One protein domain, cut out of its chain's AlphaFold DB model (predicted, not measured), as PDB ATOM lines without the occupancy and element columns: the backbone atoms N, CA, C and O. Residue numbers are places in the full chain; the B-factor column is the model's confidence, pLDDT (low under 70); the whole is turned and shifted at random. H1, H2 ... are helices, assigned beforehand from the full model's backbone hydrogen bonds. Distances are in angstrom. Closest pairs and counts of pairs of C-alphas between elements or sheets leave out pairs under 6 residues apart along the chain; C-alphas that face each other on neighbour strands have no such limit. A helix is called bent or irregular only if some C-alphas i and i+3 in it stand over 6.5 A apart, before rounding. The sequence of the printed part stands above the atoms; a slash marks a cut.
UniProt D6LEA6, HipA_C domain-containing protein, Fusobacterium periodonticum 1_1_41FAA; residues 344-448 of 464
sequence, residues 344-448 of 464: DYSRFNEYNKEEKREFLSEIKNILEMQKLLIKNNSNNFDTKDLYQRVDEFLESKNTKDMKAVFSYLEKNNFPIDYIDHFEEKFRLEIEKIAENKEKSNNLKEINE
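AT A GLANCE: This is residues 344 to 448 of the 464 residues of the protein "HipA_C domain-containing protein" of Fusobacterium periodonticum 1_1_41FAA (UniProt D6LEA6). A small head of helices has one long arm: residues 427 to 448 of H5 stick out free of it and make the length. In the head, H2 and H3 run side by side in opposite ways, the hairpin of H4 and the beginning of H5 stands steeply to H3, and short H1 sits near the first part of H2. The printed part has 105 residues with five named helices, H1 to H5 in order, and no named strand; its class is all helix. The whole is loose, with a radius of gyration of the C-alphas of 17.4 A, and elongated, spanning 57 by 37 by 26 A.

IN THESE COORDINATES: H1, residues 346 to 350, begins at C-alpha 346 (128.818, 269.609, 235.173) and is irregular, C-alphas 346 and 349 being 7.4 A apart. H2, residues 353 to 375, is 33.6 A long. H3 covers residues 383 to 395, 18.1 A, and H4 residues 402 to 411, 14.2 A. H5, residues 416 to 448, is 47.9 A long and ends at C-alpha 448 (129.897, 236.869, 204.290).

HOW THE PARTS SIT: H1 and H2 are close but not clearly touching, with the closest C-alphas, of Phe 348 and Lys 356, 7.1 A apart. H2 and H3 are also close but not clearly touching, at Ile 363 and Val 390, C-alphas 7.3 A apart, with a shallow tilt of 18 degrees, opposite ways. H3 and H5 only just touch, with 3 pairs of C-alphas within 8 A, the closest those of Tyr 387 and Tyr 418 at 7.0 A. H4 and H5 form a helical hairpin and touch, closest at the C-alphas of Leu 409 and Ile 419, 6.7 A, with a shallow tilt of 10 degrees; H5 does so with residues 419 to 426 alone. H2 and H4 are apart. In H2, H3, H4 and H5 every O i to N i+4 pair is within hydrogen-bond range; H1 has 0 of 1, and 1 of 2 O i to N i+3 pairs.

THE WHOLE: The C-alphas of Asn 376 and Glu 448, the two farthest apart, are 59.8 A apart. The printed part has no cut and no long link. Mean pLDDT of the printed part is 81.2, with residues 396 to 400 and 437 to 448 under 70.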
ATOM      1  N   ASP A 344     124.235 275.094 235.418       84.56
ATOM      2  CA  ASP A 344     125.278 274.140 235.036       84.56
ATOM      3  C   ASP A 344     125.371 272.993 236.053       84.56
ATOM      4  O   ASP A 344     125.600 273.207 237.245       84.56
ATOM      5  N   TYR A 345     125.222 271.763 235.559       81.19
ATOM      6  CA  TYR A 345     125.256 270.529 236.349       81.19
ATOM      7  C   TYR A 345     126.520 269.697 236.117       81.19
ATOM      8  O   TYR A 345     126.604 268.550 236.570       81.19
ATOM      9  N   SER A 346     127.528 270.258 235.439       79.81
ATOM     10  CA  SER A 346     128.818 269.609 235.173       79.81
ATOM     11  C   SER A 346     129.465 269.044 236.448       79.81
ATOM     12  O   SER A 346     129.919 267.896 236.470       79.81
ATOM     13  N   ARG A 347     129.392 269.793 237.557       77.75
ATOM     14  CA  ARG A 347     129.946 269.422 238.871       77.75
ATOM     15  C   ARG A 347     129.102 268.441 239.683       77.75
ATOM     16  O   ARG A 347     129.524 268.040 240.759       77.75
ATOM     17  N   PHE A 348     127.952 267.975 239.191       79.06
ATOM     18  CA  PHE A 348     127.102 267.045 239.949       79.06
ATOM     19  C   PHE A 348     127.835 265.761 240.390       79.06
ATOM     20  O   PHE A 348     127.498 265.153 241.403       79.06
ATOM     21  N   ASN A 349     128.856 265.319 239.646       77.69
ATOM     22  CA  ASN A 349     129.648 264.150 240.053       77.69
ATOM     23  C   ASN A 349     130.433 264.389 241.348       77.69
ATOM     24  O   ASN A 349     130.605 263.446 242.121       77.69
ATOM     25  N   GLU A 350     130.841 265.634 241.583       83.31
ATOM     26  CA  GLU A 350     131.573 266.096 242.762       83.31
ATOM     27  C   GLU A 350     130.653 266.248 243.981       83.31
ATOM     28  O   GLU A 350     131.143 266.298 245.106       83.31
ATOM     29  N   TYR A 351     129.329 266.259 243.772       83.69
ATOM     30  CA  TYR A 351     128.359 266.378 244.854       83.69
ATOM     31  C   TYR A 351     128.420 265.172 245.792       83.69
ATOM     32  O   TYR A 351     128.452 263.999 245.377       83.69
ATOM     33  N   ASN A 352     128.359 265.471 247.081       87.69
ATOM     34  CA  ASN A 352     128.162 264.499 248.131       87.69
ATOM     35  C   ASN A 352     126.733 263.913 248.069       87.69
ATOM     36  O   ASN A 352     125.888 264.282 247.251       87.69
ATOM     37  N   LYS A 353     126.448 262.927 248.921       85.00
ATOM     38  CA  LYS A 353     125.168 262.204 248.896       85.00
ATOM     39  C   LYS A 353     123.954 263.094 249.196       85.00
ATOM     40  O   LYS A 353     122.872 262.813 248.687       85.00
ATOM     41  N   GLU A 354     124.114 264.094 250.052       85.38
ATOM     42  CA  GLU A 354     123.055 265.027 250.438       85.38
ATOM     43  C   GLU A 354     122.772 266.013 249.307       85.38
ATOM     44  O   GLU A 354     121.646 266.056 248.824       85.38
ATOM     45  N   GLU A 355     123.812 266.646 248.764       86.44
ATOM     46  CA  GLU A 355     123.724 267.548 247.606       86.44
ATOM     47  C   GLU A 355     123.056 266.866 246.397       86.44
ATOM     48  O   GLU A 355     122.209 267.445 245.720       86.44
ATOM     49  N   LYS A 356     123.366 265.585 246.146       85.75
ATOM     50  CA  LYS A 356     122.705 264.806 245.084       85.75
ATOM     51  C   LYS A 356     121.210 264.610 245.335       85.75
ATOM     52  O   LYS A 356     120.425 264.648 244.391       85.75
ATOM     53  N   ARG A 357     120.809 264.369 246.585       84.50
ATOM     54  CA  ARG A 357     119.393 264.203 246.955       84.50
ATOM     55  C   ARG A 357     118.633 265.513 246.840       84.50
ATOM     56  O   ARG A 357     117.524 265.509 246.315       84.50
ATOM     57  N   GLU A 358     119.227 266.608 247.300       86.06
ATOM     58  CA  GLU A 358     118.660 267.949 247.162       86.06
ATOM     59  C   GLU A 358     118.454 268.301 245.693       86.06
ATOM     60  O   GLU A 358     117.364 268.721 245.315       86.06
ATOM     61  N   PHE A 359     119.442 268.017 244.845       87.62
ATOM     62  CA  PHE A 359     119.326 268.264 243.416       87.62
ATOM     63  C   PHE A 359     118.221 267.430 242.746       87.62
ATOM     64  O   PHE A 359     117.428 267.946 241.966       87.62
ATOM     65  N   LEU A 360     118.094 266.143 243.085       87.81
ATOM     66  CA  LEU A 360     116.986 265.318 242.580       87.81
ATOM     67  C   LEU A 360     115.621 265.824 243.078       87.81
ATOM     68  O   LEU A 360     114.632 265.748 242.348       87.81
ATOM     69  N   SER A 361     115.562 266.361 244.300       88.12
ATOM     70  CA  SER A 361     114.364 267.020 244.826       88.12
ATOM     71  C   SER A 361     114.054 268.324 244.086       88.12
ATOM     72  O   SER A 361     112.883 268.625 243.869       88.12
ATOM     73  N   GLU A 362     115.074 269.084 243.683       91.19
ATOM     74  CA  GLU A 362     114.937 270.281 242.847       91.19
ATOM     75  C   GLU A 362     114.348 269.924 241.477       91.19
ATOM     76  O   GLU A 362     113.356 270.528 241.084       91.19
ATOM     77  N   ILE A 363     114.861 268.889 240.797       91.94
ATOM     78  CA  ILE A 363     114.299 268.413 239.517       91.94
ATOM     79  C   ILE A 363     112.818 268.074 239.669       91.94
ATOM     80  O   ILE A 363     111.987 268.534 238.888       91.94
ATOM     81  N   LYS A 364     112.479 267.272 240.684       92.62
ATOM     82  CA  LYS A 364     111.090 266.899 240.953       92.62
ATOM     83  C   LYS A 364     110.212 268.142 241.123       92.62
ATOM     84  O   LYS A 364     109.156 268.236 240.504       92.62
ATOM     85  N   ASN A 365     110.675 269.095 241.926       93.00
ATOM     86  CA  ASN A 365     109.979 270.346 242.191       93.00
ATOM     87  C   ASN A 365     109.764 271.174 240.909       93.00
ATOM     88  O   ASN A 365     108.673 271.689 240.686       93.00
ATOM     89  N   ILE A 366     110.768 271.255 240.035       95.00
ATOM     90  CA  ILE A 366     110.685 271.957 238.746       95.00
ATOM     91  C   ILE A 366     109.669 271.296 237.805       95.00
ATOM     92  O   ILE A 366     108.849 271.984 237.197       95.00
ATOM     93  N   LEU A 367     109.654 269.963 237.730       94.94
ATOM     94  CA  LEU A 367     108.658 269.228 236.943       94.94
ATOM     95  C   LEU A 367     107.231 269.441 237.484       94.94
ATOM     96  O   LEU A 367     106.284 269.580 236.708       94.94
ATOM     97  N   GLU A 368     107.060 269.505 238.810       94.69
ATOM     98  CA  GLU A 368     105.777 269.835 239.447       94.69
ATOM     99  C   GLU A 368     105.321 271.266 239.113       94.69
ATOM    100  O   GLU A 368     104.149 271.476 238.788       94.69
ATOM    101  N   MET A 369     106.236 272.244 239.139       95.25
ATOM    102  CA  MET A 369     105.953 273.627 238.732       95.25
ATOM    103  C   MET A 369     105.507 273.703 237.275       95.25
ATOM    104  O   MET A 369     104.477 274.310 236.985       95.25
ATOM    105  N   GLN A 370     106.231 273.038 236.371       94.44
ATOM    106  CA  GLN A 370     105.886 272.999 234.952       94.44
ATOM    107  C   GLN A 370     104.482 272.416 234.747       94.44
ATOM    108  O   GLN A 370     103.660 273.013 234.054       94.44
ATOM    109  N   LYS A 371     104.156 271.299 235.411       94.31
ATOM    110  CA  LYS A 371     102.816 270.692 235.350       94.31
ATOM    111  C   LYS A 371     101.717 271.666 235.785       94.31
ATOM    112  O   LYS A 371     100.664 271.741 235.146       94.31
ATOM    113  N   LEU A 372     101.943 272.414 236.865       94.81
ATOM    114  CA  LEU A 372     100.995 273.419 237.349       94.81
ATOM    115  C   LEU A 372     100.827 274.580 236.362       94.81
ATOM    116  O   LEU A 372      99.698 275.020 236.138       94.81
ATOM    117  N   LEU A 373     101.914 275.055 235.752       95.19
ATOM    118  CA  LEU A 373     101.878 276.136 234.766       95.19
ATOM    119  C   LEU A 373     101.158 275.724 233.479       95.19
ATOM    120  O   LEU A 373     100.325 276.490 232.995       95.19
ATOM    121  N   ILE A 374     101.388 274.503 232.979       93.38
ATOM    122  CA  ILE A 374     100.673 273.948 231.815       93.38
ATOM    123  C   ILE A 374      99.175 273.883 232.094       93.38
ATOM    124  O   ILE A 374      98.372 274.356 231.294       93.38
ATOM    125  N   LYS A 375      98.780 273.348 233.258       92.81
ATOM    126  CA  LYS A 375      97.363 273.263 233.649       92.81
ATOM    127  C   LYS A 375      96.676 274.636 233.668       92.81
ATOM    128  O   LYS A 375      95.460 274.718 233.521       92.81
ATOM    129  N   ASN A 376      97.457 275.697 233.849       91.50
ATOM    130  CA  ASN A 376      97.006 277.080 233.880       91.50
ATOM    131  C   ASN A 376      97.321 277.862 232.592       91.50
ATOM    132  O   ASN A 376      97.191 279.085 232.595       91.50
ATOM    133  N   ASN A 377      97.737 277.195 231.507       91.31
ATOM    134  CA  ASN A 377      98.117 277.810 230.227       91.31
ATOM    135  C   ASN A 377      99.102 278.985 230.389       91.31
ATOM    136  O   ASN A 377      98.917 280.043 229.794       91.31
ATOM    137  N   SER A 378     100.089 278.836 231.275       91.81
ATOM    138  CA  SER A 378     100.998 279.919 231.687       91.81
ATOM    139  C   SER A 378     102.475 279.503 231.690       91.81
ATOM    140  O   SER A 378     103.283 280.144 232.356       91.81
ATOM    141  N   ASN A 379     102.840 278.406 231.023       89.75
ATOM    142  CA  ASN A 379     104.231 277.963 230.906       89.75
ATOM    143  C   ASN A 379     104.968 278.743 229.806       89.75
ATOM    144  O   ASN A 379     104.478 278.839 228.682       89.75
ATOM    145  N   ASN A 380     106.167 279.242 230.112       85.25
ATOM    146  CA  ASN A 380     107.011 279.951 229.143       85.25
ATOM    147  C   ASN A 380     107.797 279.012 228.212       85.25
ATOM    148  O   ASN A 380     108.216 279.429 227.135       85.25
ATOM    149  N   PHE A 381     108.002 277.757 228.623       76.56
ATOM    150  CA  PHE A 381     108.801 276.768 227.896       76.56
ATOM    151  C   PHE A 381     107.934 275.670 227.299       76.56
ATOM    152  O   PHE A 381     106.946 275.251 227.918       76.56
ATOM    153  N   ASP A 382     108.353 275.151 226.138       83.56
ATOM    154  CA  ASP A 382     107.877 273.848 225.689       83.56
ATOM    155  C   ASP A 382     108.300 272.812 226.735       83.56
ATOM    156  O   ASP A 382     109.442 272.754 227.194       83.56
ATOM    157  N   THR A 383     107.344 271.985 227.131       86.94
ATOM    158  CA  THR A 383     107.563 270.932 228.122       86.94
ATOM    159  C   THR A 383     108.611 269.937 227.633       86.94
ATOM    160  O   THR A 383     109.364 269.398 228.441       86.94
ATOM    161  N   LYS A 384     108.717 269.753 226.310       89.12
ATOM    162  CA  LYS A 384     109.739 268.910 225.687       89.12
ATOM    163  C   LYS A 384     111.156 269.397 225.967       89.12
ATOM    164  O   LYS A 384     112.019 268.562 226.211       89.12
ATOM    165  N   ASP A 385     111.388 270.708 225.984       91.00
ATOM    166  CA  ASP A 385     112.719 271.269 226.241       91.00
ATOM    167  C   ASP A 385     113.152 271.002 227.685       91.00
ATOM    168  O   ASP A 385     114.285 270.590 227.941       91.00
ATOM    169  N   LEU A 386     112.227 271.171 228.637       92.12
ATOM    170  CA  LEU A 386     112.483 270.833 230.035       92.12
ATOM    171  C   LEU A 386     112.727 269.331 230.203       92.12
ATOM    172  O   LEU A 386     113.673 268.939 230.880       92.12
ATOM    173  N   TYR A 387     111.893 268.488 229.597       93.06
ATOM    174  CA  TYR A 387     112.042 267.037 229.696       93.06
ATOM    175  C   TYR A 387     113.374 266.576 229.111       93.06
ATOM    176  O   TYR A 387     114.102 265.858 229.783       93.06
ATOM    177  N   GLN A 388     113.751 267.083 227.937       90.38
ATOM    178  CA  GLN A 388     115.051 266.820 227.328       90.38
ATOM    179  C   GLN A 388     116.203 267.232 228.257       90.38
ATOM    180  O   GLN A 388     117.151 266.469 228.434       90.38
ATOM    181  N   ARG A 389     116.108 268.396 228.914       89.62
ATOM    182  CA  ARG A 389     117.114 268.848 229.886       89.62
ATOM    183  C   ARG A 389     117.239 267.905 231.085       89.62
ATOM    184  O   ARG A 389     118.351 267.656 231.554       89.62
ATOM    185  N   VAL A 390     116.117 267.401 231.601       90.00
ATOM    186  CA  VAL A 390     116.120 266.433 232.710       90.00
ATOM    187  C   VAL A 390     116.662 265.080 232.247       90.00
ATOM    188  O   VAL A 390     117.466 264.477 232.958       90.00
ATOM    189  N   ASP A 391     116.302 264.633 231.046       87.62
ATOM    190  CA  ASP A 391     116.790 263.379 230.481       87.62
ATOM    191  C   ASP A 391     118.309 263.399 230.286       87.62
ATOM    192  O   ASP A 391     118.994 262.491 230.749       87.62
ATOM    193  N   GLU A 392     118.858 264.461 229.683       84.31
ATOM    194  CA  GLU A 392     120.308 264.653 229.518       84.31
ATOM    195  C   GLU A 392     121.044 264.524 230.852       84.31
ATOM    196  O   GLU A 392     122.115 263.915 230.948       84.31
ATOM    197  N   PHE A 393     120.450 265.073 231.913       82.94
ATOM    198  CA  PHE A 393     120.985 264.930 233.252       82.94
ATOM    199  C   PHE A 393     120.950 263.467 233.728       82.94
ATOM    200  O   PHE A 393     121.989 262.960 234.163       82.94
ATOM    201  N   LEU A 394     119.804 262.782 233.632       79.62
ATOM    202  CA  LEU A 394     119.641 261.397 234.094       79.62
ATOM    203  C   LEU A 394     120.502 260.396 233.297       79.62
ATOM    204  O   LEU A 394     121.052 259.461 233.880       79.62
ATOM    205  N   GLU A 395     120.686 260.621 231.995       72.31
ATOM    206  CA  GLU A 395     121.492 259.787 231.092       72.31
ATOM    207  C   GLU A 395     123.004 259.973 231.308       72.31
ATOM    208  O   GLU A 395     123.763 258.999 231.319       72.31
ATOM    209  N   SER A 396     123.457 261.209 231.568       57.53
ATOM    210  CA  SER A 396     124.885 261.550 231.742       57.53
ATOM    211  C   SER A 396     125.577 260.871 232.935       57.53
ATOM    212  O   SER A 396     126.803 260.938 233.073       57.53
ATOM    213  N   LYS A 397     124.810 260.229 233.829       54.25
ATOM    214  CA  LYS A 397     125.287 259.672 235.105       54.25
ATOM    215  C   LYS A 397     125.404 258.157 235.147       54.25
ATOM    216  O   LYS A 397     125.702 257.639 236.221       54.25
ATOM    217  N   ASN A 398     125.339 257.492 233.986       48.47
ATOM    218  CA  ASN A 398     125.691 256.080 233.810       48.47
ATOM    219  C   ASN A 398     124.601 255.129 234.344       48.47
ATOM    220  O   ASN A 398     124.586 254.804 235.527       48.47
ATOM    221  N   THR A 399     123.740 254.587 233.478       46.03
ATOM    222  CA  THR A 399     123.101 253.298 233.775       46.03
ATOM    223  C   THR A 399     123.097 252.412 232.533       46.03
ATOM    224  O   THR A 399     122.431 252.674 231.542       46.03
ATOM    225  N   LYS A 400     123.762 251.260 232.630       53.34
ATOM    226  CA  LYS A 400     123.401 250.073 231.839       53.34
ATOM    227  C   LYS A 400     121.991 249.549 232.198       53.34
ATOM    228  O   LYS A 400     121.637 248.449 231.791       53.34
ATOM    229  N   ASP A 401     121.212 250.297 232.982       70.56
ATOM    230  CA  ASP A 401     119.956 249.863 233.576       70.56
ATOM    231  C   ASP A 401     118.982 251.040 233.762       70.56
ATOM    232  O   ASP A 401     118.751 251.516 234.874       70.56
ATOM    233  N   MET A 402     118.392 251.522 232.664       76.44
ATOM    234  CA  MET A 402     117.346 252.554 232.729       76.44
ATOM    235  C   MET A 402     116.130 252.114 233.561       76.44
ATOM    236  O   MET A 402     115.405 252.963 234.079       76.44
ATOM    237  N   LYS A 403     115.942 250.803 233.794       78.75
ATOM    238  CA  LYS A 403     114.906 250.298 234.710       78.75
ATOM    239  C   LYS A 403     115.140 250.768 236.144       78.75
ATOM    240  O   LYS A 403     114.175 250.982 236.877       78.75
ATOM    241  N   ALA A 404     116.397 250.966 236.548       81.75
ATOM    242  CA  ALA A 404     116.733 251.502 237.863       81.75
ATOM    243  C   ALA A 404     116.333 252.980 237.997       81.75
ATOM    244  O   ALA A 404     115.835 253.379 239.051       81.75
ATOM    245  N   VAL A 405     116.506 253.779 236.934       83.44
ATOM    246  CA  VAL A 405     116.064 255.184 236.900       83.44
ATOM    247  C   VAL A 405     114.544 255.253 236.957       83.44
ATOM    248  O   VAL A 405     114.004 255.939 237.819       83.44
ATOM    249  N   PHE A 406     113.854 254.469 236.129       83.88
ATOM    250  CA  PHE A 406     112.395 254.389 236.139       83.88
ATOM    251  C   PHE A 406     111.847 254.016 237.528       83.88
ATOM    252  O   PHE A 406     111.068 254.765 238.117       83.88
ATOM    253  N   SER A 407     112.376 252.942 238.127       85.62
ATOM    254  CA  SER A 407     112.005 252.509 239.484       85.62
ATOM    255  C   SER A 407     112.251 253.597 240.537       85.62
ATOM    256  O   SER A 407     111.525 253.696 241.527       85.62
ATOM    257  N   TYR A 408     113.295 254.415 240.360       87.12
ATOM    258  CA  TYR A 408     113.566 255.552 241.237       87.12
ATOM    259  C   TYR A 408     112.513 256.653 241.077       87.12
ATOM    260  O   TYR A 408     112.020 257.153 242.092       87.12
ATOM    261  N   LEU A 409     112.168 257.031 239.843       88.38
ATOM    262  CA  LEU A 409     111.183 258.079 239.570       88.38
ATOM    263  C   LEU A 409     109.811 257.715 240.158       88.38
ATOM    264  O   LEU A 409     109.222 258.527 240.876       88.38
ATOM    265  N   GLU A 410     109.361 256.471 239.956       87.56
ATOM    266  CA  GLU A 410     108.115 255.948 240.531       87.56
ATOM    267  C   GLU A 410     108.145 255.964 242.062       87.56
ATOM    268  O   GLU A 410     107.267 256.537 242.714       87.56
ATOM    269  N   LYS A 411     109.198 255.384 242.657       88.19
ATOM    270  CA  LYS A 411     109.333 255.263 244.116       88.19
ATOM    271  C   LYS A 411     109.388 256.615 244.827       88.19
ATOM    272  O   LYS A 411     109.005 256.701 245.991       88.19
ATOM    273  N   ASN A 412     109.896 257.649 244.158       86.06
ATOM    274  CA  ASN A 412     110.017 258.996 244.717       86.06
ATOM    275  C   ASN A 412     108.899 259.937 244.249       86.06
ATOM    276  O   ASN A 412     108.984 261.147 244.482       86.06
ATOM    277  N   ASN A 413     107.833 259.404 243.641       88.81
ATOM    278  CA  ASN A 413     106.633 260.140 243.252       88.81
ATOM    279  C   ASN A 413     106.945 261.345 242.350       88.81
ATOM    280  O   ASN A 413     106.473 262.449 242.627       88.81
ATOM    281  N   PHE A 414     107.780 261.166 241.324       91.94
ATOM    282  CA  PHE A 414     107.938 262.182 240.280       91.94
ATOM    283  C   PHE A 414     106.615 262.385 239.514       91.94
ATOM    284  O   PHE A 414     105.746 261.507 239.552       91.94
ATOM    285  N   PRO A 415     106.413 263.533 238.838       92.44
ATOM    286  CA  PRO A 415     105.207 263.758 238.046       92.44
ATOM    287  C   PRO A 415     104.993 262.662 236.998       92.44
ATOM    288  O   PRO A 415     105.881 262.410 236.188       92.44
ATOM    289  N   ILE A 416     103.804 262.049 237.004       91.06
ATOM    290  CA  ILE A 416     103.466 260.920 236.121       91.06
ATOM    291  C   ILE A 416     103.689 261.237 234.638       91.06
ATOM    292  O   ILE A 416     104.286 260.437 233.941       91.06
ATOM    293  N   ASP A 417     103.353 262.451 234.195       91.31
ATOM    294  CA  ASP A 417     103.518 262.863 232.793       91.31
ATOM    295  C   ASP A 417     104.996 262.818 232.342       91.31
ATOM    296  O   ASP A 417     105.293 262.528 231.186       91.31
ATOM    297  N   TYR A 418     105.934 263.071 233.266       93.19
ATOM    298  CA  TYR A 418     107.366 262.935 232.997       93.19
ATOM    299  C   TYR A 418     107.829 261.475 233.058       93.19
ATOM    300  O   TYR A 418     108.680 261.073 232.271       93.19
ATOM    301  N   ILE A 419     107.275 260.680 233.979       90.88
ATOM    302  CA  ILE A 419     107.555 259.238 234.062       90.88
ATOM    303  C   ILE A 419     107.148 258.554 232.751       90.88
ATOM    304  O   ILE A 419     107.960 257.833 232.177       90.88
ATOM    305  N   ASP A 420     105.951 258.855 232.246       91.25
ATOM    306  CA  ASP A 420     105.429 258.325 230.985       91.25
ATOM    307  C   ASP A 420     106.306 258.758 229.796       91.25
ATOM    308  O   ASP A 420     106.644 257.944 228.936       91.25
ATOM    309  N   HIS A 421     106.738 260.028 229.763       91.56
ATOM    310  CA  HIS A 421     107.703 260.522 228.768       91.56
ATOM    311  C   HIS A 421     109.023 259.739 228.814       91.56
ATOM    312  O   HIS A 421     109.527 259.313 227.773       91.56
ATOM    313  N   PHE A 422     109.577 259.536 230.010       89.12
ATOM    314  CA  PHE A 422     110.844 258.833 230.197       89.12
ATOM    315  C   PHE A 422     110.739 257.355 229.782       89.12
ATOM    316  O   PHE A 422     111.644 256.828 229.131       89.12
ATOM    317  N   GLU A 423     109.626 256.688 230.104       87.88
ATOM    318  CA  GLU A 423     109.350 255.307 229.689       87.88
ATOM    319  C   GLU A 423     109.238 255.173 228.167       87.88
ATOM    320  O   GLU A 423     109.862 254.292 227.570       87.88
ATOM    321  N   GLU A 424     108.483 256.068 227.530       88.50
ATOM    322  CA  GLU A 424     108.300 256.089 226.080       88.50
ATOM    323  C   GLU A 424     109.632 256.302 225.355       88.50
ATOM    324  O   GLU A 424     109.972 255.559 224.429       88.50
ATOM    325  N   LYS A 425     110.429 257.277 225.809       85.25
ATOM    326  CA  LYS A 425     111.766 257.528 225.268       85.25
ATOM    327  C   LYS A 425     112.648 256.286 225.379       85.25
ATOM    328  O   LYS A 425     113.268 255.886 224.392       85.25
ATOM    329  N   PHE A 426     112.663 255.645 226.548       80.62
ATOM    330  CA  PHE A 426     113.438 254.429 226.764       80.62
ATOM    331  C   PHE A 426     112.991 253.280 225.850       80.62
ATOM    332  O   PHE A 426     113.837 252.580 225.284       80.62
ATOM    333  N   ARG A 427     111.677 253.097 225.653       82.81
ATOM    334  CA  ARG A 427     111.145 252.086 224.727       82.81
ATOM    335  C   ARG A 427     111.672 252.305 223.310       82.81
ATOM    336  O   ARG A 427     112.198 251.371 222.706       82.81
ATOM    337  N   LEU A 428     111.611 253.544 222.821       84.50
ATOM    338  CA  LEU A 428     112.095 253.917 221.488       84.50
ATOM    339  C   LEU A 428     113.612 253.716 221.332       84.50
ATOM    340  O   LEU A 428     114.086 253.371 220.248       84.50
ATOM    341  N   GLU A 429     114.401 253.918 222.388       78.62
ATOM    342  CA  GLU A 429     115.841 253.640 222.360       78.62
ATOM    343  C   GLU A 429     116.154 252.141 222.295       78.62
ATOM    344  O   GLU A 429     117.039 251.738 221.534       78.62
ATOM    345  N   ILE A 430     115.411 251.303 223.027       75.25
ATOM    346  CA  ILE A 430     115.532 249.841 222.922       75.25
ATOM    347  C   ILE A 430     115.186 249.373 221.506       75.25
ATOM    348  O   ILE A 430     115.945 248.589 220.933       75.25
ATOM    349  N   GLU A 431     114.074 249.855 220.945       79.69
ATOM    350  CA  GLU A 431     113.639 249.523 219.583       79.69
ATOM    351  C   GLU A 431     114.721 249.899 218.560       79.69
ATOM    352  O   GLU A 431     115.147 249.054 217.774       79.69
ATOM    353  N   LYS A 432     115.291 251.110 218.647       78.75
ATOM    354  CA  LYS A 432     116.409 251.539 217.787       78.75
ATOM    355  C   LYS A 432     117.652 250.658 217.929       78.75
ATOM    356  O   LYS A 432     118.321 250.379 216.936       78.75
ATOM    357  N   ILE A 433     118.004 250.229 219.143       75.94
ATOM    358  CA  ILE A 433     119.150 249.332 219.364       75.94
ATOM    359  C   ILE A 433     118.879 247.947 218.764       75.94
ATOM    360  O   ILE A 433     119.794 247.354 218.189       75.94
ATOM    361  N   ALA A 434     117.654 247.431 218.886       72.19
ATOM    362  CA  ALA A 434     117.245 246.172 218.270       72.19
ATOM    363  C   ALA A 434     117.296 246.261 216.736       72.19
ATOM    364  O   ALA A 434     117.977 245.448 216.115       72.19
ATOM    365  N   GLU A 435     116.716 247.306 216.140       72.94
ATOM    366  CA  GLU A 435     116.770 247.547 214.691       72.94
ATOM    367  C   GLU A 435     118.205 247.711 214.174       72.94
ATOM    368  O   GLU A 435     118.558 247.196 213.113       72.94
ATOM    369  N   ASN A 436     119.065 248.422 214.908       71.62
ATOM    370  CA  ASN A 436     120.466 248.598 214.521       71.62
ATOM    371  C   ASN A 436     121.263 247.290 214.632       71.62
ATOM    372  O   ASN A 436     122.164 247.059 213.823       71.62
ATOM    373  N   LYS A 437     120.936 246.417 215.594       68.75
ATOM    374  CA  LYS A 437     121.515 245.067 215.682       68.75
ATOM    375  C   LYS A 437     121.046 244.178 214.534       68.75
ATOM    376  O   LYS A 437     121.880 243.487 213.959       68.75
ATOM    377  N   GLU A 438     119.768 244.228 214.165       67.31
ATOM    378  CA  GLU A 438     119.243 243.503 213.001       67.31
ATOM    379  C   GLU A 438     119.880 243.992 211.696       67.31
ATOM    380  O   GLU A 438     120.391 243.186 210.925       67.31
ATOM    381  N   LYS A 439     119.979 245.312 211.486       67.06
ATOM    382  CA  LYS A 439     120.679 245.889 210.325       67.06
ATOM    383  C   LYS A 439     122.159 245.505 210.294       67.06
ATOM    384  O   LYS A 439     122.675 245.185 209.230       67.06
ATOM    385  N   SER A 440     122.842 245.505 211.442       59.59
ATOM    386  CA  SER A 440     124.247 245.085 211.531       59.59
ATOM    387  C   SER A 440     124.442 243.588 211.292       59.59
ATOM    388  O   SER A 440     125.501 243.213 210.793       59.59
ATOM    389  N   ASN A 441     123.487 242.741 211.677       56.94
ATOM    390  CA  ASN A 441     123.544 241.307 211.403       56.94
ATOM    391  C   ASN A 441     123.273 241.029 209.920       56.94
ATOM    392  O   ASN A 441     124.058 240.318 209.304       56.94
ATOM    393  N   ASN A 442     122.285 241.696 209.317       57.22
ATOM    394  CA  ASN A 442     122.011 241.578 207.882       57.22
ATOM    395  C   ASN A 442     123.185 242.090 207.022       57.22
ATOM    396  O   ASN A 442     123.503 241.502 205.998       57.22
ATOM    397  N   LEU A 443     123.886 243.152 207.444       55.16
ATOM    398  CA  LEU A 443     125.112 243.631 206.781       55.16
ATOM    399  C   LEU A 443     126.302 242.667 206.928       55.16
ATOM    400  O   LEU A 443     127.188 242.664 206.078       55.16
ATOM    401  N   LYS A 444     126.350 241.870 208.002       53.12
ATOM    402  CA  LYS A 444     127.364 240.820 208.169       53.12
ATOM    403  C   LYS A 444     127.056 239.595 207.315       53.12
ATOM    404  O   LYS A 444     127.987 239.085 206.713       53.12
ATOM    405  N   GLU A 445     125.791 239.192 207.203       50.59
ATOM    406  CA  GLU A 445     125.374 238.131 206.272       50.59
ATOM    407  C   GLU A 445     125.667 238.522 204.814       50.59
ATOM    408  O   GLU A 445     126.252 237.735 204.081       50.59
ATOM    409  N   ILE A 446     125.401 239.773 204.414       51.41
ATOM    410  CA  ILE A 446     125.723 240.262 203.058       51.41
ATOM    411  C   ILE A 446     127.244 240.301 202.799       51.41
ATOM    412  O   ILE A 446     127.685 239.968 201.704       51.41
ATOM    413  N   ASN A 447     128.064 240.673 203.791       48.00
ATOM    414  CA  ASN A 447     129.526 240.664 203.644       48.00
ATOM    415  C   ASN A 447     130.124 239.242 203.656       48.00
ATOM    416  O   ASN A 447     131.147 239.020 203.011       48.00
ATOM    417  N   GLU A 448     129.515 238.287 204.368       48.38
ATOM    418  CA  GLU A 448     129.897 236.869 204.290       48.38
ATOM    419  C   GLU A 448     129.511 236.266 202.930       48.38
ATOM    420  O   GLU A 448     130.306 235.523 202.354       48.38
TER     421      GLU A 448